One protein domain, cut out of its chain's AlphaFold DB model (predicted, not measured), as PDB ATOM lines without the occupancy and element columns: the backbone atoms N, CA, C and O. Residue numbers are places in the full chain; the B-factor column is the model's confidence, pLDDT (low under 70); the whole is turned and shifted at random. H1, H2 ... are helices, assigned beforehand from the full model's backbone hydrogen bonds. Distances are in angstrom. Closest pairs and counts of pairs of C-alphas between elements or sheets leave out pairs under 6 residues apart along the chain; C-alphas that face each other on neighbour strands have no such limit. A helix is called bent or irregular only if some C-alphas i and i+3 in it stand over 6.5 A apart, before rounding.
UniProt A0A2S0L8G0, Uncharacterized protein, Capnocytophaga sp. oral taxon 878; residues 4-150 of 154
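AT A GLANCE: This is residues 4 to 150 of the 154 residues of an uncharacterized protein of Capnocytophaga sp. oral taxon 878 (UniProt A0A2S0L8G0). Five helices, H1, H2, H6, H7 and H8, make an up-and-down bundle, each running against the one before it in the chain, with H2 and H7 in its middle. The hairpin of H3 and H4 packs on one side of it through H3 and H2, and at the end far from H1 lie the short H5 and the link from H5 to H6, where residues 89 to 94, of which 94 belongs to H6, stick out. The printed part has 147 residues with eight named helices, H1 to H8 in chain order, and no named strand; the class is all helix. It is compact, with a radius of gyration of the C-alphas of 14.8 A, and spans 45 by 34 by 27 A.

IN THESE COORDINATES: Find C-alpha 24 at (-47.348, 30.376, 1.699); from there H2, the longest helix, runs 25.5 A to residue 40, irregular where C-alphas 36 and 39 are 7.1 A apart. Before it, H1 begins at C-alpha 4, at (-33.766, 51.123, 10.675), and runs 21.9 A to residue 19. After it come H3, residues 50 to 62, 18.3 A; H4, residues 66 to 81, 22.3 A; H5, residues 84 to 88; H6, residues 94 to 106, 19.0 A; and H7, residues 118 to 128, 15.4 A. H8, residues 133 to 148, ends at C-alpha 148, (-35.410, 41.432, 11.424); it has a kink of 67 degrees near residue 142 and is irregular, with C-alphas 143 and 146 8.0 A apart.

HOW THE PARTS SIT: Start at H2, which touches H7 at a shallow tilt of 16 degrees, the same way; the closest C-alphas, of Gly 30 and Val 119, are 5.3 A apart. With residues 31 to 35 alone H2 touches H6 at a steep tilt of 44 degrees, closest at Ala 31 and Leu 106, C-alphas 5.1 A apart. H6 and H7 form a hairpin at 34.7 degrees, only just shallow, with C-alphas 105 and 118 closest at 5.1 A. H7 and H8, also a hairpin, only just touch, with 3 pairs of C-alphas within 8 A, closest at Arg 127 and Glu 133, 6.3 A. H1 touches H8 at a shallow tilt of 32 degrees, the same way, closest at the C-alphas of Tyr 8 and Val 148, 5.5 A. On H2, residues 28 to 35 alone touch H3, closest at the C-alphas of Ala 35 and Ile 57, 5.8 A. H3 and H4 form a hairpin at 15 degrees, with the C-alphas of Ala 52 and Ala 80 closest at 5.2 A. H5 touches no helix. Look at backbone O i and N i+4: every pair is within hydrogen-bond range in H1, H3, H4, H5, H6 and H7, against 11 of 13 in H2 and 10 of 12 in H8.

THE WHOLE: The two C-alphas farthest apart, of Glu 90 and Ile 150, are 45.9 A apart. The printed part has no cut, and its one long link joins H6 to H7. Look for pLDDT under 70 at residues 21 to 22, 85 to 95 and 110 to 114; the mean of the printed part is 87.9.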
ATOM      1  N   LYS A   4     -33.002  52.256  10.153       91.31
ATOM      2  CA  LYS A   4     -33.766  51.123  10.675       91.31
ATOM      3  C   LYS A   4     -34.824  50.613   9.697       91.31
ATOM      4  O   LYS A   4     -35.007  49.409   9.603       91.31
ATOM      5  N   PHE A   5     -35.516  51.513   8.993       93.06
ATOM      6  CA  PHE A   5     -36.521  51.108   8.008       93.06
ATOM      7  C   PHE A   5     -35.876  50.324   6.862       93.06
ATOM      8  O   PHE A   5     -36.293  49.200   6.612       93.06
ATOM      9  N   GLU A   6     -34.824  50.882   6.250       93.81
ATOM     10  CA  GLU A   6     -34.122  50.218   5.141       93.81
ATOM     11  C   GLU A   6     -33.551  48.872   5.606       93.81
ATOM     12  O   GLU A   6     -33.856  47.841   5.027       93.81
ATOM     13  N   SER A   7     -32.858  48.852   6.754       93.38
ATOM     14  CA  SER A   7     -32.283  47.619   7.307       93.38
ATOM     15  C   SER A   7     -33.315  46.515   7.559       93.38
ATOM     16  O   SER A   7     -32.998  45.342   7.389       93.38
ATOM     17  N   TYR A   8     -34.532  46.850   7.994       95.06
ATOM     18  CA  TYR A   8     -35.577  45.846   8.198       95.06
ATOM     19  C   TYR A   8     -36.112  45.301   6.886       95.06
ATOM     20  O   TYR A   8     -36.354  44.102   6.791       95.06
ATOM     21  N   ILE A   9     -36.301  46.171   5.899       94.06
ATOM     22  CA  ILE A   9     -36.764  45.767   4.579       94.06
ATOM     23  C   ILE A   9     -35.730  44.873   3.900       94.06
ATOM     24  O   ILE A   9     -36.100  43.781   3.482       94.06
ATOM     25  N   ASP A  10     -34.457  45.268   3.907       92.50
ATOM     26  CA  ASP A  10     -33.364  44.482   3.330       92.50
ATOM     27  C   ASP A  10     -33.280  43.097   3.991       92.50
ATOM     28  O   ASP A  10     -33.314  42.085   3.304       92.50
ATOM     29  N   LYS A  11     -33.327  43.015   5.331       92.94
ATOM     30  CA  LYS A  11     -33.322  41.722   6.045       92.94
ATOM     31  C   LYS A  11     -34.506  40.823   5.695       92.94
ATOM     32  O   LYS A  11     -34.361  39.604   5.640       92.94
ATOM     33  N   ILE A  12     -35.696  41.402   5.535       92.75
ATOM     34  CA  ILE A  12     -36.893  40.645   5.153       92.75
ATOM     35  C   ILE A  12     -36.742  40.106   3.733       92.75
ATOM     36  O   ILE A  12     -37.129  38.963   3.484       92.75
ATOM     37  N   ASP A  13     -36.193  40.914   2.833       90.81
ATOM     38  CA  ASP A  13     -36.008  40.562   1.432       90.81
ATOM     39  C   ASP A  13     -34.900  39.518   1.242       90.81
ATOM     40  O   ASP A  13     -35.130  38.484   0.618       90.81
ATOM     41  N   ASP A  14     -33.753  39.700   1.895       89.81
ATOM     42  CA  ASP A  14     -32.657  38.728   1.914       89.81
ATOM     43  C   ASP A  14     -33.143  37.377   2.454       89.81
ATOM     44  O   ASP A  14     -32.990  36.336   1.812       89.81
ATOM     45  N   TYR A  15     -33.834  37.381   3.602       88.94
ATOM     46  CA  TYR A  15     -34.388  36.154   4.173       88.94
ATOM     47  C   TYR A  15     -35.388  35.485   3.229       88.94
ATOM     48  O   TYR A  15     -35.424  34.252   3.128       88.94
ATOM     49  N   TYR A  16     -36.205  36.291   2.549       86.44
ATOM     50  CA  TYR A  16     -37.179  35.820   1.584       86.44
ATOM     51  C   TYR A  16     -36.516  35.039   0.442       86.44
ATOM     52  O   TYR A  16     -36.914  33.898   0.178       86.44
ATOM     53  N   TYR A  17     -35.475  35.604  -0.168       82.56
ATOM     54  CA  TYR A  17     -34.717  34.955  -1.237       82.56
ATOM     55  C   TYR A  17     -33.945  33.723  -0.762       82.56
ATOM     56  O   TYR A  17     -33.918  32.703  -1.452       82.56
ATOM     57  N   GLU A  18     -33.323  33.795   0.411       82.69
ATOM     58  CA  GLU A  18     -32.401  32.758   0.874       82.69
ATOM     59  C   GLU A  18     -33.099  31.519   1.453       82.69
ATOM     60  O   GLU A  18     -32.540  30.423   1.393       82.69
ATOM     61  N   ASN A  19     -34.301  31.662   2.025       74.44
ATOM     62  CA  ASN A  19     -34.849  30.624   2.910       74.44
ATOM     63  C   ASN A  19     -36.239  30.111   2.530       74.44
ATOM     64  O   ASN A  19     -36.559  28.952   2.795       74.44
ATOM     65  N   ILE A  20     -37.100  30.966   1.985       75.75
ATOM     66  CA  ILE A  20     -38.555  30.733   2.004       75.75
ATOM     67  C   ILE A  20     -39.237  31.243   0.735       75.75
ATOM     68  O   ILE A  20     -40.410  31.622   0.749       75.75
ATOM     69  N   TYR A  21     -38.499  31.263  -0.369       69.69
ATOM     70  CA  TYR A  21     -39.005  31.714  -1.650       69.69
ATOM     71  C   TYR A  21     -40.334  31.012  -2.009       69.69
ATOM     72  O   TYR A  21     -40.410  29.785  -2.102       69.69
ATOM     73  N   GLY A  22     -41.396  31.805  -2.176       67.06
ATOM     74  CA  GLY A  22     -42.748  31.314  -2.472       67.06
ATOM     75  C   GLY A  22     -43.474  30.615  -1.308       67.06
ATOM     76  O   GLY A  22     -44.536  30.031  -1.526       67.06
ATOM     77  N   ASP A  23     -42.948  30.668  -0.079       85.62
ATOM     78  CA  ASP A  23     -43.594  30.074   1.093       85.62
ATOM     79  C   ASP A  23     -44.943  30.743   1.387       85.62
ATOM     80  O   ASP A  23     -45.062  31.960   1.556       85.62
ATOM     81  N   PHE A  24     -45.981  29.915   1.487       86.62
ATOM     82  CA  PHE A  24     -47.348  30.376   1.699       86.62
ATOM     83  C   PHE A  24     -47.502  31.206   2.980       86.62
ATOM     84  O   PHE A  24     -48.225  32.207   2.973       86.62
ATOM     85  N   LEU A  25     -46.852  30.813   4.081       88.88
ATOM     86  CA  LEU A  25     -46.989  31.518   5.354       88.88
ATOM     87  C   LEU A  25     -46.344  32.898   5.272       88.88
ATOM     88  O   LEU A  25     -46.941  33.865   5.750       88.88
ATOM     89  N   PHE A  26     -45.191  33.016   4.617       90.50
ATOM     90  CA  PHE A  26     -44.561  34.309   4.374       90.50
ATOM     91  C   PHE A  26     -45.392  35.209   3.458       90.50
ATOM     92  O   PHE A  26     -45.667  36.355   3.814       90.50
ATOM     93  N   LEU A  27     -45.863  34.695   2.318       89.12
ATOM     94  CA  LEU A  27     -46.704  35.461   1.392       89.12
ATOM     95  C   LEU A  27     -47.968  35.981   2.088       89.12
ATOM     96  O   LEU A  27     -48.331  37.153   1.964       89.12
ATOM     97  N   LYS A  28     -48.610  35.129   2.889       91.19
ATOM     98  CA  LYS A  28     -49.782  35.500   3.684       91.19
ATOM     99  C   LYS A  28     -49.454  36.559   4.737       91.19
ATOM    100  O   LYS A  28     -50.245  37.476   4.948       91.19
ATOM    101  N   LYS A  29     -48.303  36.447   5.398       92.88
ATOM    102  CA  LYS A  29     -47.811  37.418   6.383       92.88
ATOM    103  C   LYS A  29     -47.557  38.787   5.745       92.88
ATOM    104  O   LYS A  29     -47.991  39.795   6.299       92.88
ATOM    105  N   GLY A  30     -46.982  38.821   4.543       93.62
ATOM    106  CA  GLY A  30     -46.861  40.041   3.743       93.62
ATOM    107  C   GLY A  30     -48.213  40.634   3.355       93.62
ATOM    108  O   GLY A  30     -48.455  41.820   3.570       93.62
ATOM    109  N   ALA A  31     -49.154  39.808   2.898       94.25
ATOM    110  CA  ALA A  31     -50.508  40.267   2.600       94.25
ATOM    111  C   ALA A  31     -51.245  40.803   3.847       94.25
ATOM    112  O   ALA A  31     -52.027  41.747   3.733       94.25
ATOM    113  N   LEU A  32     -50.994  40.248   5.041       95.75
ATOM    114  CA  LEU A  32     -51.535  40.759   6.309       95.75
ATOM    115  C   LEU A  32     -50.969  42.139   6.655       95.75
ATOM    116  O   LEU A  32     -51.747  43.030   6.997       95.75
ATOM    117  N   PHE A  33     -49.652  42.318   6.522       96.81
ATOM    118  CA  PHE A  33     -48.987  43.613   6.685       96.81
ATOM    119  C   PHE A  33     -49.621  44.680   5.779       96.81
ATOM    120  O   PHE A  33     -50.012  45.750   6.248       96.81
ATOM    121  N   ILE A  34     -49.825  44.350   4.501       96.38
ATOM    122  CA  ILE A  34     -50.457  45.250   3.527       96.38
ATOM    123  C   ILE A  34     -51.906  45.542   3.913       96.38
ATOM    124  O   ILE A  34     -52.321  46.698   3.944       96.38
ATOM    125  N   ALA A  35     -52.681  44.508   4.242       96.19
ATOM    126  CA  ALA A  35     -54.085  44.645   4.605       96.19
ATOM    127  C   ALA A  35     -54.304  45.526   5.845       96.19
ATOM    128  O   ALA A  35     -55.333  46.196   5.936       96.19
ATOM    129  N   GLU A  36     -53.377  45.518   6.805       96.50
ATOM    130  CA  GLU A  36     -53.473  46.352   8.006       96.50
ATOM    131  C   GLU A  36     -53.186  47.833   7.719       96.50
ATOM    132  O   GLU A  36     -53.822  48.707   8.306       96.50
ATOM    133  N   LEU A  37     -52.268  48.122   6.797       96.62
ATOM    134  CA  LEU A  37     -51.867  49.486   6.448       96.62
ATOM    135  C   LEU A  37     -52.710  50.109   5.328       96.62
ATOM    136  O   LEU A  37     -52.767  51.332   5.222       96.62
ATOM    137  N   LEU A  38     -53.415  49.301   4.531       94.69
ATOM    138  CA  LEU A  38     -54.221  49.772   3.401       94.69
ATOM    139  C   LEU A  38     -55.230  50.887   3.745       94.69
ATOM    140  O   LEU A  38     -55.352  51.813   2.944       94.69
ATOM    141  N   PRO A  39     -55.916  50.884   4.911       94.25
ATOM    142  CA  PRO A  39     -56.816  51.976   5.294       94.25
ATOM    143  C   PRO A  39     -56.150  53.356   5.412       94.25
ATOM    144  O   PRO A  39     -56.855  54.360   5.462       94.25
ATOM    145  N   MET A  40     -54.816  53.422   5.467       94.00
ATOM    146  CA  MET A  40     -54.057  54.678   5.501       94.00
ATOM    147  C   MET A  40     -53.923  55.331   4.116       94.00
ATOM    148  O   MET A  40     -53.454  56.463   4.022       94.00
ATOM    149  N   VAL A  41     -54.328  54.641   3.046       91.06
ATOM    150  CA  VAL A  41     -54.245  55.111   1.660       91.06
ATOM    151  C   VAL A  41     -55.645  55.432   1.132       91.06
ATOM    152  O   VAL A  41     -56.560  54.611   1.203       91.06
ATOM    153  N   ASP A  42     -55.826  56.627   0.559       88.19
ATOM    154  CA  ASP A  42     -57.099  57.027  -0.053       88.19
ATOM    155  C   ASP A  42     -57.303  56.353  -1.420       88.19
ATOM    156  O   ASP A  42     -56.875  56.849  -2.465       88.19
ATOM    157  N   LEU A  43     -58.013  55.226  -1.412       87.56
ATOM    158  CA  LEU A  43     -58.387  54.491  -2.621       87.56
ATOM    159  C   LEU A  43     -59.659  55.033  -3.298       87.56
ATOM    160  O   LEU A  43     -60.069  54.507  -4.331       87.56
ATOM    161  N   SER A  44     -60.322  56.060  -2.750       85.75
ATOM    162  CA  SER A  44     -61.652  56.496  -3.217       85.75
ATOM    163  C   SER A  44     -61.672  57.014  -4.656       85.75
ATOM    164  O   SER A  44     -62.717  56.969  -5.306       85.75
ATOM    165  N   LYS A  45     -60.520  57.474  -5.150       81.94
ATOM    166  CA  LYS A  45     -60.338  58.062  -6.483       81.94
ATOM    167  C   LYS A  45     -59.935  57.044  -7.548       81.94
ATOM    168  O   LYS A  45     -59.761  57.422  -8.703       81.94
ATOM    169  N   TYR A  46     -59.764  55.783  -7.162       86.06
ATOM    170  CA  TYR A  46     -59.269  54.728  -8.033       86.06
ATOM    171  C   TYR A  46     -60.384  53.734  -8.356       86.06
ATOM    172  O   TYR A  46     -61.187  53.399  -7.483       86.06
ATOM    173  N   PRO A  47     -60.440  53.221  -9.593       87.56
ATOM    174  CA  PRO A  47     -61.530  52.370 -10.071       87.56
ATOM    175  C   PRO A  47     -61.353  50.900  -9.654       87.56
ATOM    176  O   PRO A  47     -61.660  49.990 -10.426       87.56
ATOM    177  N   PHE A  48     -60.821  50.650  -8.457       90.88
ATOM    178  CA  PHE A  48     -60.732  49.293  -7.933       90.88
ATOM    179  C   PHE A  48     -62.104  48.803  -7.477       90.88
ATOM    180  O   PHE A  48     -62.891  49.557  -6.898       90.88
ATOM    181  N   ASP A  49     -62.366  47.513  -7.666       92.81
ATOM    182  CA  ASP A  49     -63.527  46.877  -7.050       92.81
ATOM    183  C   ASP A  49     -63.289  46.731  -5.536       92.81
ATOM    184  O   ASP A  49     -62.502  45.899  -5.075       92.81
ATOM    185  N   LYS A  50     -63.958  47.589  -4.758       92.56
ATOM    186  CA  LYS A  50     -63.815  47.637  -3.295       92.56
ATOM    187  C   LYS A  50     -64.269  46.343  -2.627       92.56
ATOM    188  O   LYS A  50     -63.611  45.889  -1.696       92.56
ATOM    189  N   GLU A  51     -65.328  45.710  -3.132       95.25
ATOM    190  CA  GLU A  51     -65.807  44.436  -2.588       95.25
ATOM    191  C   GLU A  51     -64.763  43.331  -2.781       95.25
ATOM    192  O   GLU A  51     -64.583  42.482  -1.911       95.25
ATOM    193  N   ALA A  52     -64.059  43.329  -3.917       96.00
ATOM    194  CA  ALA A  52     -62.989  42.378  -4.188       96.00
ATOM    195  C   ALA A  52     -61.790  42.583  -3.251       96.00
ATOM    196  O   ALA A  52     -61.248  41.604  -2.736       96.00
ATOM    197  N   ILE A  53     -61.410  43.839  -2.986       95.75
ATOM    198  CA  ILE A  53     -60.358  44.184  -2.015       95.75
ATOM    199  C   ILE A  53     -60.758  43.731  -0.606       95.75
ATOM    200  O   ILE A  53     -59.995  43.034   0.060       95.75
ATOM    201  N   GLU A  54     -61.968  44.057  -0.153       96.00
ATOM    202  CA  GLU A  54     -62.474  43.646   1.162       96.00
ATOM    203  C   GLU A  54     -62.553  42.118   1.292       96.00
ATOM    204  O   GLU A  54     -62.163  41.543   2.315       96.00
ATOM    205  N   ALA A  55     -63.000  41.434   0.236       97.38
ATOM    206  CA  ALA A  55     -63.020  39.981   0.180       97.38
ATOM    207  C   ALA A  55     -61.609  39.379   0.236       97.38
ATOM    208  O   ALA A  55     -61.441  38.321   0.849       97.38
ATOM    209  N   GLN A  56     -60.604  40.039  -0.345       97.12
ATOM    210  CA  GLN A  56     -59.215  39.596  -0.261       97.12
ATOM    211  C   GLN A  56     -58.644  39.813   1.136       97.12
ATOM    212  O   GLN A  56     -58.050  38.893   1.691       97.12
ATOM    213  N   ILE A  57     -58.903  40.959   1.768       96.62
ATOM    214  CA  ILE A  57     -58.524  41.199   3.169       96.62
ATOM    215  C   ILE A  57     -59.121  40.115   4.078       96.62
ATOM    216  O   ILE A  57     -58.447  39.602   4.973       96.62
ATOM    217  N   LYS A  58     -60.376  39.719   3.839       96.56
ATOM    218  CA  LYS A  58     -61.000  38.602   4.557       96.56
ATOM    219  C   LYS A  58     -60.302  37.273   4.254       96.56
ATOM    220  O   LYS A  58     -59.997  36.542   5.191       96.56
ATOM    221  N   ASN A  59     -60.023  36.978   2.983       95.44
ATOM    222  CA  ASN A  59     -59.319  35.763   2.557       95.44
ATOM    223  C   ASN A  59     -57.960  35.625   3.262       95.44
ATOM    224  O   ASN A  59     -57.693  34.598   3.878       95.44
ATOM    225  N   VAL A  60     -57.160  36.693   3.271       94.44
ATOM    226  CA  VAL A  60     -55.861  36.770   3.954       94.44
ATOM    227  C   VAL A  60     -55.987  36.518   5.459       94.44
ATOM    228  O   VAL A  60     -55.149  35.844   6.046       94.44
ATOM    229  N   LYS A  61     -57.050  36.997   6.110       93.88
ATOM    230  CA  LYS A  61     -57.240  36.801   7.559       93.88
ATOM    231  C   LYS A  61     -57.709  35.396   7.928       93.88
ATOM    232  O   LYS A  61     -57.341  34.900   8.988       93.88
ATOM    233  N   THR A  62     -58.532  34.758   7.095       93.12
ATOM    234  CA  THR A  62     -59.259  33.542   7.504       93.12
ATOM    235  C   THR A  62     -58.836  32.269   6.785       93.12
ATOM    236  O   THR A  62     -59.137  31.184   7.272       93.12
ATOM    237  N   ASN A  63     -58.184  32.361   5.626       90.56
ATOM    238  CA  ASN A  63     -57.857  31.194   4.816       90.56
ATOM    239  C   ASN A  63     -56.461  30.658   5.157       90.56
ATOM    240  O   ASN A  63     -55.459  31.347   4.974       90.56
ATOM    241  N   ASN A  64     -56.406  29.446   5.704       89.50
ATOM    242  CA  ASN A  64     -55.165  28.771   6.098       89.50
ATOM    243  C   ASN A  64     -54.765  27.652   5.126       89.50
ATOM    244  O   ASN A  64     -53.732  27.025   5.335       89.50
ATOM    245  N   ASP A  65     -55.570  27.395   4.094       93.06
ATOM    246  CA  ASP A  65     -55.265  26.412   3.060       93.06
ATOM    247  C   ASP A  65     -54.625  27.113   1.859       93.06
ATOM    248  O   ASP A  65     -55.242  27.986   1.246       93.06
ATOM    249  N   ALA A  66     -53.389  26.738   1.527       89.69
ATOM    250  CA  ALA A  66     -52.602  27.410   0.495       89.69
ATOM    251  C   ALA A  66     -53.283  27.362  -0.883       89.69
ATOM    252  O   ALA A  66     -53.377  28.382  -1.564       89.69
ATOM    253  N   VAL A  67     -53.832  26.202  -1.263       91.19
ATOM    254  CA  VAL A  67     -54.481  26.000  -2.569       91.19
ATOM    255  C   VAL A  67     -55.742  26.856  -2.684       91.19
ATOM    256  O   VAL A  67     -55.916  27.596  -3.655       91.19
ATOM    257  N   SER A  68     -56.609  26.804  -1.672       93.00
ATOM    258  CA  SER A  68     -57.836  27.601  -1.629       93.00
ATOM    259  C   SER A  68     -57.532  29.097  -1.552       93.00
ATOM    260  O   SER A  68     -58.258  29.908  -2.130       93.00
ATOM    261  N   TYR A  69     -56.478  29.486  -0.829       92.81
ATOM    262  CA  TYR A  69     -56.028  30.872  -0.742       92.81
ATOM    263  C   TYR A  69     -55.584  31.393  -2.105       92.81
ATOM    264  O   TYR A  69     -56.032  32.465  -2.517       92.81
ATOM    265  N   GLU A  70     -54.744  30.636  -2.808       92.81
ATOM    266  CA  GLU A  70     -54.222  30.997  -4.122       92.81
ATOM    267  C   GLU A  70     -55.347  31.143  -5.150       92.81
ATOM    268  O   GLU A  70     -55.436  32.172  -5.827       92.81
ATOM    269  N   GLN A  71     -56.239  30.153  -5.243       93.94
ATOM    270  CA  GLN A  71     -57.370  30.182  -6.177       93.94
ATOM    271  C   GLN A  71     -58.243  31.417  -5.946       93.94
ATOM    272  O   GLN A  71     -58.479  32.203  -6.867       93.94
ATOM    273  N   ARG A  72     -58.643  31.643  -4.691       95.12
ATOM    274  CA  ARG A  72     -59.495  32.775  -4.326       95.12
ATOM    275  C   ARG A  72     -58.809  34.116  -4.560       95.12
ATOM    276  O   ARG A  72     -59.443  35.049  -5.043       95.12
ATOM    277  N   THR A  73     -57.517  34.215  -4.266       94.44
ATOM    278  CA  THR A  73     -56.752  35.443  -4.500       94.44
ATOM    279  C   THR A  73     -56.670  35.765  -5.996       94.44
ATOM    280  O   THR A  73     -56.890  36.914  -6.376       94.44
ATOM    281  N   LYS A  74     -56.439  34.774  -6.871       94.00
ATOM    282  CA  LYS A  74     -56.423  34.974  -8.337       94.00
ATOM    283  C   LYS A  74     -57.772  35.459  -8.872       94.00
ATOM    284  O   LYS A  74     -57.817  36.386  -9.683       94.00
ATOM    285  N   GLU A  75     -58.867  34.858  -8.410       95.50
ATOM    286  CA  GLU A  75     -60.227  35.258  -8.789       95.50
ATOM    287  C   GLU A  75     -60.531  36.697  -8.364       95.50
ATOM    288  O   GLU A  75     -60.981  37.515  -9.174       95.50
ATOM    289  N   LEU A  76     -60.236  37.029  -7.106       96.50
ATOM    290  CA  LEU A  76     -60.479  38.359  -6.559       96.50
ATOM    291  C   LEU A  76     -59.584  39.414  -7.210       96.50
ATOM    292  O   LEU A  76     -60.082  40.493  -7.507       96.50
ATOM    293  N   LYS A  77     -58.319  39.098  -7.520       94.19
ATOM    294  CA  LYS A  77     -57.410  39.995  -8.253       94.19
ATOM    295  C   LYS A  77     -58.017  40.412  -9.582       94.19
ATOM    296  O   LYS A  77     -58.088  41.600  -9.884       94.19
ATOM    297  N   LYS A  78     -58.498  39.438 -10.363       91.50
ATOM    298  CA  LYS A  78     -59.126  39.696 -11.664       91.50
ATOM    299  C   LYS A  78     -60.341  40.613 -11.528       91.50
ATOM    300  O   LYS A  78     -60.494  41.516 -12.345       91.50
ATOM    301  N   LYS A  79     -61.176  40.409 -10.501       93.19
ATOM    302  CA  LYS A  79     -62.322  41.287 -10.210       93.19
ATOM    303  C   LYS A  79     -61.860  42.691  -9.794       93.19
ATOM    304  O   LYS A  79     -62.350  43.670 -10.344       93.19
ATOM    305  N   ALA A  80     -60.882  42.781  -8.892       91.75
ATOM    306  CA  ALA A  80     -60.354  44.027  -8.336       91.75
ATOM    307  C   ALA A  80     -59.828  44.991  -9.403       91.75
ATOM    308  O   ALA A  80     -60.075  46.192  -9.303       91.75
ATOM    309  N   ILE A  81     -59.132  44.470 -10.421       88.31
ATOM    310  CA  ILE A  81     -58.440  45.292 -11.425       88.31
ATOM    311  C   ILE A  81     -59.152  45.385 -12.782       88.31
ATOM    312  O   ILE A  81     -58.625  46.010 -13.700       88.31
ATOM    313  N   ALA A  82     -60.339  44.791 -12.942       85.88
ATOM    314  CA  ALA A  82     -61.017  44.703 -14.242       85.88
ATOM    315  C   ALA A  82     -61.252  46.075 -14.906       85.88
ATOM    316  O   ALA A  82     -61.060  46.217 -16.111       85.88
ATOM    317  N   ASN A  83     -61.609  47.086 -14.110       77.62
ATOM    318  CA  ASN A  83     -61.917  48.442 -14.584       77.62
ATOM    319  C   ASN A  83     -60.703  49.383 -14.547       77.62
ATOM    320  O   ASN A  83     -60.818  50.578 -14.814       77.62
ATOM    321  N   VAL A  84     -59.535  48.858 -14.176       78.50
ATOM    322  CA  VAL A  84     -58.344  49.664 -13.935       78.50
ATOM    323  C   VAL A  84     -57.635  50.003 -15.244       78.50
ATOM    324  O   VAL A  84     -57.243  51.148 -15.447       78.50
ATOM    325  N   THR A  85     -57.546  49.054 -16.178       68.00
ATOM    326  CA  THR A  85     -56.845  49.217 -17.464       68.00
ATOM    327  C   THR A  85     -57.311  50.438 -18.262       68.00
ATOM    328  O   THR A  85     -56.500  51.086 -18.917       68.00
ATOM    329  N   ASP A  86     -58.596  50.790 -18.193       68.25
ATOM    330  CA  ASP A  86     -59.137  51.946 -18.917       68.25
ATOM    331  C   ASP A  86     -58.824  53.285 -18.228       68.25
ATOM    332  O   ASP A  86     -58.584  54.280 -18.903       68.25
ATOM    333  N   PHE A  87     -58.693  53.302 -16.902       67.31
ATOM    334  CA  PHE A  87     -58.329  54.494 -16.122       67.31
ATOM    335  C   PHE A  87     -56.855  54.900 -16.258       67.31
ATOM    336  O   PHE A  87     -56.511  56.078 -16.123       67.31
ATOM    337  N   TYR A  88     -55.969  53.942 -16.544       65.38
ATOM    338  CA  TYR A  88     -54.548  54.218 -16.790       65.38
ATOM    339  C   TYR A  88     -54.264  54.707 -18.217       65.38
ATOM    340  O   TYR A  88     -53.260  55.385 -18.432       65.38
ATOM    341  N   LYS A  89     -55.167  54.466 -19.182       63.72
ATOM    342  CA  LYS A  89     -55.047  55.006 -20.551       63.72
ATOM    343  C   LYS A  89     -55.172  56.534 -20.606       63.72
ATOM    344  O   LYS A  89     -54.644  57.145 -21.529       63.72
ATOM    345  N   GLU A  90     -55.824  57.157 -19.624       57.81
ATOM    346  CA  GLU A  90     -56.104  58.605 -19.601       57.81
ATOM    347  C   GLU A  90     -54.978  59.472 -18.997       57.81
ATOM    348  O   GLU A  90     -55.170  60.654 -18.718       57.81
ATOM    349  N   GLY A  91     -53.779  58.918 -18.809       55.16
ATOM    350  CA  GLY A  91     -52.596  59.675 -18.400       55.16
ATOM    351  C   GLY A  91     -51.872  59.039 -17.219       55.16
ATOM    352  O   GLY A  91     -52.452  58.832 -16.143       55.16
ATOM    353  N   TYR A  92     -50.588  58.768 -17.456       54.53
ATOM    354  CA  TYR A  92     -49.626  58.202 -16.519       54.53
ATOM    355  C   TYR A  92     -49.234  59.246 -15.471       54.53
ATOM    356  O   TYR A  92     -48.572  60.236 -15.775       54.53
ATOM    357  N   PHE A  93     -49.638  59.022 -14.224       63.31
ATOM    358  CA  PHE A  93     -49.130  59.767 -13.077       63.31
ATOM    359  C   PHE A  93     -48.506  58.765 -12.116       63.31
ATOM    360  O   PHE A  93     -49.181  57.820 -11.725       63.31
ATOM    361  N   ARG A  94     -47.264  59.009 -11.686       66.19
ATOM    362  CA  ARG A  94     -46.499  58.127 -10.788       66.19
ATOM    363  C   ARG A  94     -47.277  57.686  -9.539       66.19
ATOM    364  O   ARG A  94     -47.255  56.525  -9.182       66.19
ATOM    365  N   ILE A  95     -48.054  58.580  -8.915       64.75
ATOM    366  CA  ILE A  95     -48.896  58.232  -7.745       64.75
ATOM    367  C   ILE A  95     -49.934  57.145  -8.075       64.75
ATOM    368  O   ILE A  95     -50.319  56.370  -7.203       64.75
ATOM    369  N   LYS A  96     -50.420  57.091  -9.321       72.69
ATOM    370  CA  LYS A  96     -51.333  56.033  -9.747       72.69
ATOM    371  C   LYS A  96     -50.603  54.681  -9.770       72.69
ATOM    372  O   LYS A  96     -51.123  53.734  -9.199       72.69
ATOM    373  N   GLU A  97     -49.395  54.616 -10.330       78.44
ATOM    374  CA  GLU A  97     -48.577  53.386 -10.377       78.44
ATOM    375  C   GLU A  97     -48.325  52.826  -8.972       78.44
ATOM    376  O   GLU A  97     -48.677  51.688  -8.703       78.44
ATOM    377  N   GLU A  98     -47.900  53.668  -8.028       85.44
ATOM    378  CA  GLU A  98     -47.607  53.254  -6.645       85.44
ATOM    379  C   GLU A  98     -48.832  52.638  -5.942       85.44
ATOM    380  O   GLU A  98     -48.728  51.659  -5.208       85.44
ATOM    381  N   ILE A  99     -50.027  53.193  -6.178       88.50
ATOM    382  CA  ILE A  99     -51.275  52.647  -5.628       88.50
ATOM    383  C   ILE A  99     -51.684  51.361  -6.345       88.50
ATOM    384  O   ILE A  99     -52.207  50.446  -5.709       88.50
ATOM    385  N   PHE A 100     -51.471  51.271  -7.657       87.50
ATOM    386  CA  PHE A 100     -51.729  50.047  -8.402       87.50
ATOM    387  C   PHE A 100     -50.841  48.905  -7.923       87.50
ATOM    388  O   PHE A 100     -51.363  47.846  -7.578       87.50
ATOM    389  N   ASP A 101     -49.540  49.148  -7.828       88.12
ATOM    390  CA  ASP A 101     -48.543  48.168  -7.410       88.12
ATOM    391  C   ASP A 101     -48.781  47.736  -5.961       88.12
ATOM    392  O   ASP A 101     -48.804  46.539  -5.661       88.12
ATOM    393  N   LEU A 102     -49.124  48.679  -5.075       91.88
ATOM    394  CA  LEU A 102     -49.548  48.371  -3.711       91.88
ATOM    395  C   LEU A 102     -50.771  47.441  -3.673       91.88
ATOM    396  O   LEU A 102     -50.802  46.477  -2.902       91.88
ATOM    397  N   ILE A 103     -51.787  47.708  -4.501       92.19
ATOM    398  CA  ILE A 103     -52.957  46.832  -4.601       92.19
ATOM    399  C   ILE A 103     -52.553  45.465  -5.147       92.19
ATOM    400  O   ILE A 103     -53.015  44.459  -4.616       92.19
ATOM    401  N   LEU A 104     -51.674  45.383  -6.147       90.75
ATOM    402  CA  LEU A 104     -51.189  44.102  -6.661       90.75
ATOM    403  C   LEU A 104     -50.469  43.278  -5.586       90.75
ATOM    404  O   LEU A 104     -50.696  42.066  -5.527       90.75
ATOM    405  N   CYS A 105     -49.699  43.919  -4.702       92.44
ATOM    406  CA  CYS A 105     -49.021  43.259  -3.584       92.44
ATOM    407  C   CYS A 105     -50.010  42.582  -2.609       92.44
ATOM    408  O   CYS A 105     -49.712  41.518  -2.067       92.44
ATOM    409  N   LEU A 106     -51.225  43.121  -2.428       94.69
ATOM    410  CA  LEU A 106     -52.280  42.492  -1.608       94.69
ATOM    411  C   LEU A 106     -52.773  41.151  -2.193       94.69
ATOM    412  O   LEU A 106     -53.281  40.290  -1.468       94.69
ATOM    413  N   PHE A 107     -52.638  40.970  -3.508       92.88
ATOM    414  CA  PHE A 107     -53.066  39.777  -4.239       92.88
ATOM    415  C   PHE A 107     -51.902  38.839  -4.589       92.88
ATOM    416  O   PHE A 107     -51.959  38.125  -5.596       92.88
ATOM    417  N   VAL A 108     -50.841  38.833  -3.781       85.31
ATOM    418  CA  VAL A 108     -49.698  37.944  -3.992       85.31
ATOM    419  C   VAL A 108     -50.095  36.474  -3.771       85.31
ATOM    420  O   VAL A 108     -50.716  36.110  -2.770       85.31
ATOM    421  N   VAL A 109     -49.765  35.635  -4.753       77.44
ATOM    422  CA  VAL A 109     -50.043  34.180  -4.771       77.44
ATOM    423  C   VAL A 109     -48.840  33.353  -5.184       77.44
ATOM    424  O   VAL A 109     -48.750  32.181  -4.850       77.44
ATOM    425  N   ASN A 110     -47.957  33.975  -5.948       67.62
ATOM    426  CA  ASN A 110     -46.661  33.488  -6.342       67.62
ATOM    427  C   ASN A 110     -45.901  34.725  -6.817       67.62
ATOM    428  O   ASN A 110     -46.512  35.692  -7.287       67.62
ATOM    429  N   THR A 111     -44.603  34.692  -6.673       61.41
ATOM    430  CA  THR A 111     -43.666  35.742  -7.072       61.41
ATOM    431  C   THR A 111     -42.773  35.172  -8.170       61.41
ATOM    432  O   THR A 111     -42.875  33.982  -8.495       61.41
ATOM    433  N   ASP A 112     -41.967  36.014  -8.804       61.09
ATOM    434  CA  ASP A 112     -40.839  35.561  -9.615       61.09
ATOM    435  C   ASP A 112     -39.604  35.397  -8.705       61.09
ATOM    436  O   ASP A 112     -39.430  36.213  -7.796       61.09
ATOM    437  N   PRO A 113     -38.753  34.363  -8.888       56.72
ATOM    438  CA  PRO A 113     -37.543  34.160  -8.081       56.72
ATOM    439  C   PRO A 113     -36.503  35.262  -8.212       56.72
ATOM    440  O   PRO A 113     -35.488  35.214  -7.520       56.72
ATOM    441  N   HIS A 114     -36.745  36.231  -9.084       58.00
ATOM    442  CA  HIS A 114     -35.894  37.385  -9.304       58.00
ATOM    443  C   HIS A 114     -36.537  38.718  -8.894       58.00
ATOM    444  O   HIS A 114     -35.896  39.748  -9.088       58.00
ATOM    445  N   ASP A 115     -37.755  38.697  -8.343       74.56
ATOM    446  CA  ASP A 115     -38.462  39.894  -7.880       74.56
ATOM    447  C   ASP A 115     -38.370  40.038  -6.358       74.56
ATOM    448  O   ASP A 115     -38.536  39.063  -5.615       74.56
ATOM    449  N   GLU A 116     -38.169  41.273  -5.887       82.38
ATOM    450  CA  GLU A 116     -38.223  41.593  -4.464       82.38
ATOM    451  C   GLU A 116     -39.586  41.196  -3.875       82.38
ATOM    452  O   GLU A 116     -40.628  41.142  -4.543       82.38
ATOM    453  N   SER A 117     -39.597  40.908  -2.580       87.06
ATOM    454  CA  SER A 117     -40.794  40.476  -1.877       87.06
ATOM    455  C   SER A 117     -41.915  41.517  -1.977       87.06
ATOM    456  O   SER A 117     -41.707  42.731  -1.974       87.06
ATOM    457  N   ALA A 118     -43.170  41.058  -1.956       89.06
ATOM    458  CA  ALA A 118     -44.324  41.965  -1.924       89.06
ATOM    459  C   ALA A 118     -44.288  42.936  -0.722       89.06
ATOM    460  O   ALA A 118     -44.894  44.006  -0.764       89.06
ATOM    461  N   VAL A 119     -43.584  42.566   0.355       92.44
ATOM    462  CA  VAL A 119     -43.369  43.409   1.538       92.44
ATOM    463  C   VAL A 119     -42.412  44.552   1.223       92.44
ATOM    464  O   VAL A 119     -42.726  45.685   1.588       92.44
ATOM    465  N   TYR A 120     -41.305  44.268   0.529       92.81
ATOM    466  CA  TYR A 120     -40.344  45.266   0.061       92.81
ATOM    467  C   TYR A 120     -41.066  46.357  -0.734       92.81
ATOM    468  O   TYR A 120     -41.109  47.515  -0.311       92.81
ATOM    469  N   TYR A 121     -41.756  45.965  -1.808       91.00
ATOM    470  CA  TYR A 121     -42.513  46.893  -2.649       91.00
ATOM    471  C   TYR A 121     -43.556  47.673  -1.848       91.00
ATOM    472  O   TYR A 121     -43.554  48.908  -1.833       91.00
ATOM    473  N   ALA A 122     -44.426  46.974  -1.115       94.31
ATOM    474  CA  ALA A 122     -45.506  47.624  -0.386       94.31
ATOM    475  C   ALA A 122     -45.007  48.622   0.665       94.31
ATOM    476  O   ALA A 122     -45.615  49.679   0.831       94.31
ATOM    477  N   ALA A 123     -43.917  48.325   1.375       95.44
ATOM    478  CA  ALA A 123     -43.385  49.218   2.396       95.44
ATOM    479  C   ALA A 123     -42.889  50.544   1.800       95.44
ATOM    480  O   ALA A 123     -43.200  51.611   2.343       95.44
ATOM    481  N   TYR A 124     -42.187  50.498   0.663       94.56
ATOM    482  CA  TYR A 124     -41.775  51.708  -0.051       94.56
ATOM    483  C   TYR A 124     -42.972  52.472  -0.623       94.56
ATOM    484  O   TYR A 124     -43.041  53.691  -0.442       94.56
ATOM    485  N   HIS A 125     -43.950  51.780  -1.218       94.31
ATOM    486  CA  HIS A 125     -45.176  52.412  -1.712       94.31
ATOM    487  C   HIS A 125     -45.948  53.105  -0.579       94.31
ATOM    488  O   HIS A 125     -46.329  54.268  -0.708       94.31
ATOM    489  N   PHE A 126     -46.124  52.459   0.578       95.94
ATOM    490  CA  PHE A 126     -46.771  53.086   1.734       95.94
ATOM    491  C   PHE A 126     -46.018  54.328   2.216       95.94
ATOM    492  O   PHE A 126     -46.640  55.360   2.480       95.94
ATOM    493  N   ARG A 127     -44.684  54.258   2.307       94.81
ATOM    494  CA  ARG A 127     -43.848  55.404   2.691       94.81
ATOM    495  C   ARG A 127     -44.009  56.561   1.709       94.81
ATOM    496  O   ARG A 127     -44.181  57.701   2.136       94.81
ATOM    497  N   TYR A 128     -43.993  56.271   0.409       92.69
ATOM    498  CA  TYR A 128     -44.195  57.264  -0.645       92.69
ATOM    499  C   TYR A 128     -45.589  57.905  -0.574       92.69
ATOM    500  O   TYR A 128     -45.728  59.117  -0.737       92.69
ATOM    501  N   LEU A 129     -46.614  57.117  -0.245       92.31
ATOM    502  CA  LEU A 129     -47.997  57.568  -0.066       92.31
ATOM    503  C   LEU A 129     -48.245  58.298   1.267       92.31
ATOM    504  O   LEU A 129     -49.378  58.682   1.556       92.31
ATOM    505  N   GLY A 130     -47.198  58.546   2.057       93.00
ATOM    506  CA  GLY A 130     -47.256  59.374   3.261       93.00
ATOM    507  C   GLY A 130     -47.606  58.618   4.541       93.00
ATOM    508  O   GLY A 130     -47.870  59.260   5.562       93.00
ATOM    509  N   VAL A 131     -47.585  57.281   4.534       95.62
ATOM    510  CA  VAL A 131     -47.706  56.501   5.772       95.62
ATOM    511  C   VAL A 131     -46.486  56.791   6.659       95.62
ATOM    512  O   VAL A 131     -45.350  56.704   6.181       95.62
ATOM    513  N   PRO A 132     -46.674  57.138   7.948       95.88
ATOM    514  CA  PRO A 132     -45.560  57.496   8.817       95.88
ATOM    515  C   PRO A 132     -44.526  56.371   8.936       95.88
ATOM    516  O   PRO A 132     -44.864  55.255   9.321       95.88
ATOM    517  N   GLU A 133     -43.250  56.687   8.708       95.25
ATOM    518  CA  GLU A 133     -42.152  55.707   8.774       95.25
ATOM    519  C   GLU A 133     -42.097  54.977  10.125       95.25
ATOM    520  O   GLU A 133     -41.866  53.774  10.173       95.25
ATOM    521  N   LYS A 134     -42.397  55.677  11.228       95.94
ATOM    522  CA  LYS A 134     -42.488  55.065  12.560       95.94
ATOM    523  C   LYS A 134     -43.518  53.930  12.605       95.94
ATOM    524  O   LYS A 134     -43.224  52.873  13.149       95.94
ATOM    525  N   LEU A 135     -44.697  54.143  12.015       96.50
ATOM    526  CA  LEU A 135     -45.746  53.128  11.948       96.50
ATOM    527  C   LEU A 135     -45.313  51.957  11.059       96.50
ATOM    528  O   LEU A 135     -45.561  50.809  11.409       96.50
ATOM    529  N   LEU A 136     -44.638  52.234   9.938       97.00
ATOM    530  CA  LEU A 136     -44.099  51.184   9.070       97.00
ATOM    531  C   LEU A 136     -43.108  50.296   9.823       97.00
ATOM    532  O   LEU A 136     -43.265  49.082   9.805       97.00
ATOM    533  N   ILE A 137     -42.152  50.888  10.543       96.44
ATOM    534  CA  ILE A 137     -41.186  50.145  11.367       96.44
ATOM    535  C   ILE A 137     -41.912  49.299  12.418       96.44
ATOM    536  O   ILE A 137     -41.643  48.108  12.517       96.44
ATOM    537  N   GLU A 138     -42.864  49.877  13.159       96.81
ATOM    538  CA  GLU A 138     -43.646  49.145  14.169       96.81
ATOM    539  C   GLU A 138     -44.386  47.937  13.566       96.81
ATOM    540  O   GLU A 138     -44.455  46.873  14.182       96.81
ATOM    541  N   LYS A 139     -44.927  48.071  12.349       97.50
ATOM    542  CA  LYS A 139     -45.613  46.969  11.659       97.50
ATOM    543  C   LYS A 139     -44.660  45.933  11.083       97.50
ATOM    544  O   LYS A 139     -44.966  44.746  11.164       97.50
ATOM    545  N   LEU A 140     -43.506  46.347  10.572       96.56
ATOM    546  CA  LEU A 140     -42.457  45.420  10.156       96.56
ATOM    547  C   LEU A 140     -41.952  44.594  11.346       96.56
ATOM    548  O   LEU A 140     -41.827  43.387  11.203       96.56
ATOM    549  N   GLU A 141     -41.771  45.188  12.530       95.62
ATOM    550  CA  GLU A 141     -41.426  44.439  13.755       95.62
ATOM    551  C   GLU A 141     -42.539  43.489  14.182       95.62
ATOM    552  O   GLU A 141     -42.279  42.344  14.541       95.62
ATOM    553  N   TYR A 142     -43.790  43.953  14.150       96.44
ATOM    554  CA  TYR A 142     -44.924  43.142  14.577       96.44
ATOM    555  C   TYR A 142     -45.082  41.882  13.727       96.44
ATOM    556  O   TYR A 142     -45.281  40.793  14.262       96.44
ATOM    557  N   TYR A 143     -45.008  42.032  12.404       95.69
ATOM    558  CA  TYR A 143     -45.104  40.890  11.513       95.69
ATOM    559  C   TYR A 143     -43.773  40.143  11.497       95.69
ATOM    560  O   TYR A 143     -43.737  38.988  11.893       95.69
ATOM    561  N   PHE A 144     -42.676  40.777  11.103       95.31
ATOM    562  CA  PHE A 144     -41.412  40.128  10.745       95.31
ATOM    563  C   PHE A 144     -40.317  40.218  11.815       95.31
ATOM    564  O   PHE A 144     -39.140  40.077  11.492       95.31
ATOM    565  N   GLY A 145     -40.672  40.429  13.086       93.25
ATOM    566  CA  GLY A 145     -39.731  40.470  14.215       93.25
ATOM    567  C   GLY A 145     -38.818  39.243  14.310       93.25
ATOM    568  O   GLY A 145     -37.646  39.359  14.654       93.25
ATOM    569  N   ASP A 146     -39.339  38.076  13.944       91.75
ATOM    570  CA  ASP A 146     -38.614  36.807  13.823       91.75
ATOM    571  C   ASP A 146     -37.508  36.815  12.759       91.75
ATOM    572  O   ASP A 146     -36.578  36.023  12.868       91.75
ATOM    573  N   ILE A 147     -37.593  37.701  11.765       92.56
ATOM    574  CA  ILE A 147     -36.612  37.848  10.684       92.56
ATOM    575  C   ILE A 147     -35.676  39.028  10.958       92.56
ATOM    576  O   ILE A 147     -34.458  38.881  10.927       92.56
ATOM    577  N   VAL A 148     -36.220  40.205  11.282       91.12
ATOM    578  CA  VAL A 148     -35.410  41.432  11.424       91.12
ATOM    579  C   VAL A 148     -34.485  41.416  12.646       91.12
ATOM    580  O   VAL A 148     -33.542  42.207  12.717       91.12
ATOM    581  N   HIS A 149     -34.731  40.515  13.601       90.88
ATOM    582  CA  HIS A 149     -33.874  40.280  14.767       90.88
ATOM    583  C   HIS A 149     -32.946  39.070  14.624       90.88
ATOM    584  O   HIS A 149     -32.265  38.727  15.590       90.88
ATOM    585  N   ILE A 150     -32.888  38.429  13.453       84.12
ATOM    586  CA  ILE A 150     -31.836  37.452  13.174       84.12
ATOM    587  C   ILE A 150     -30.501  38.203  13.231       84.12
ATOM    588  O   ILE A 150     -30.294  39.197  12.526       84.12
TER     589      ILE A 150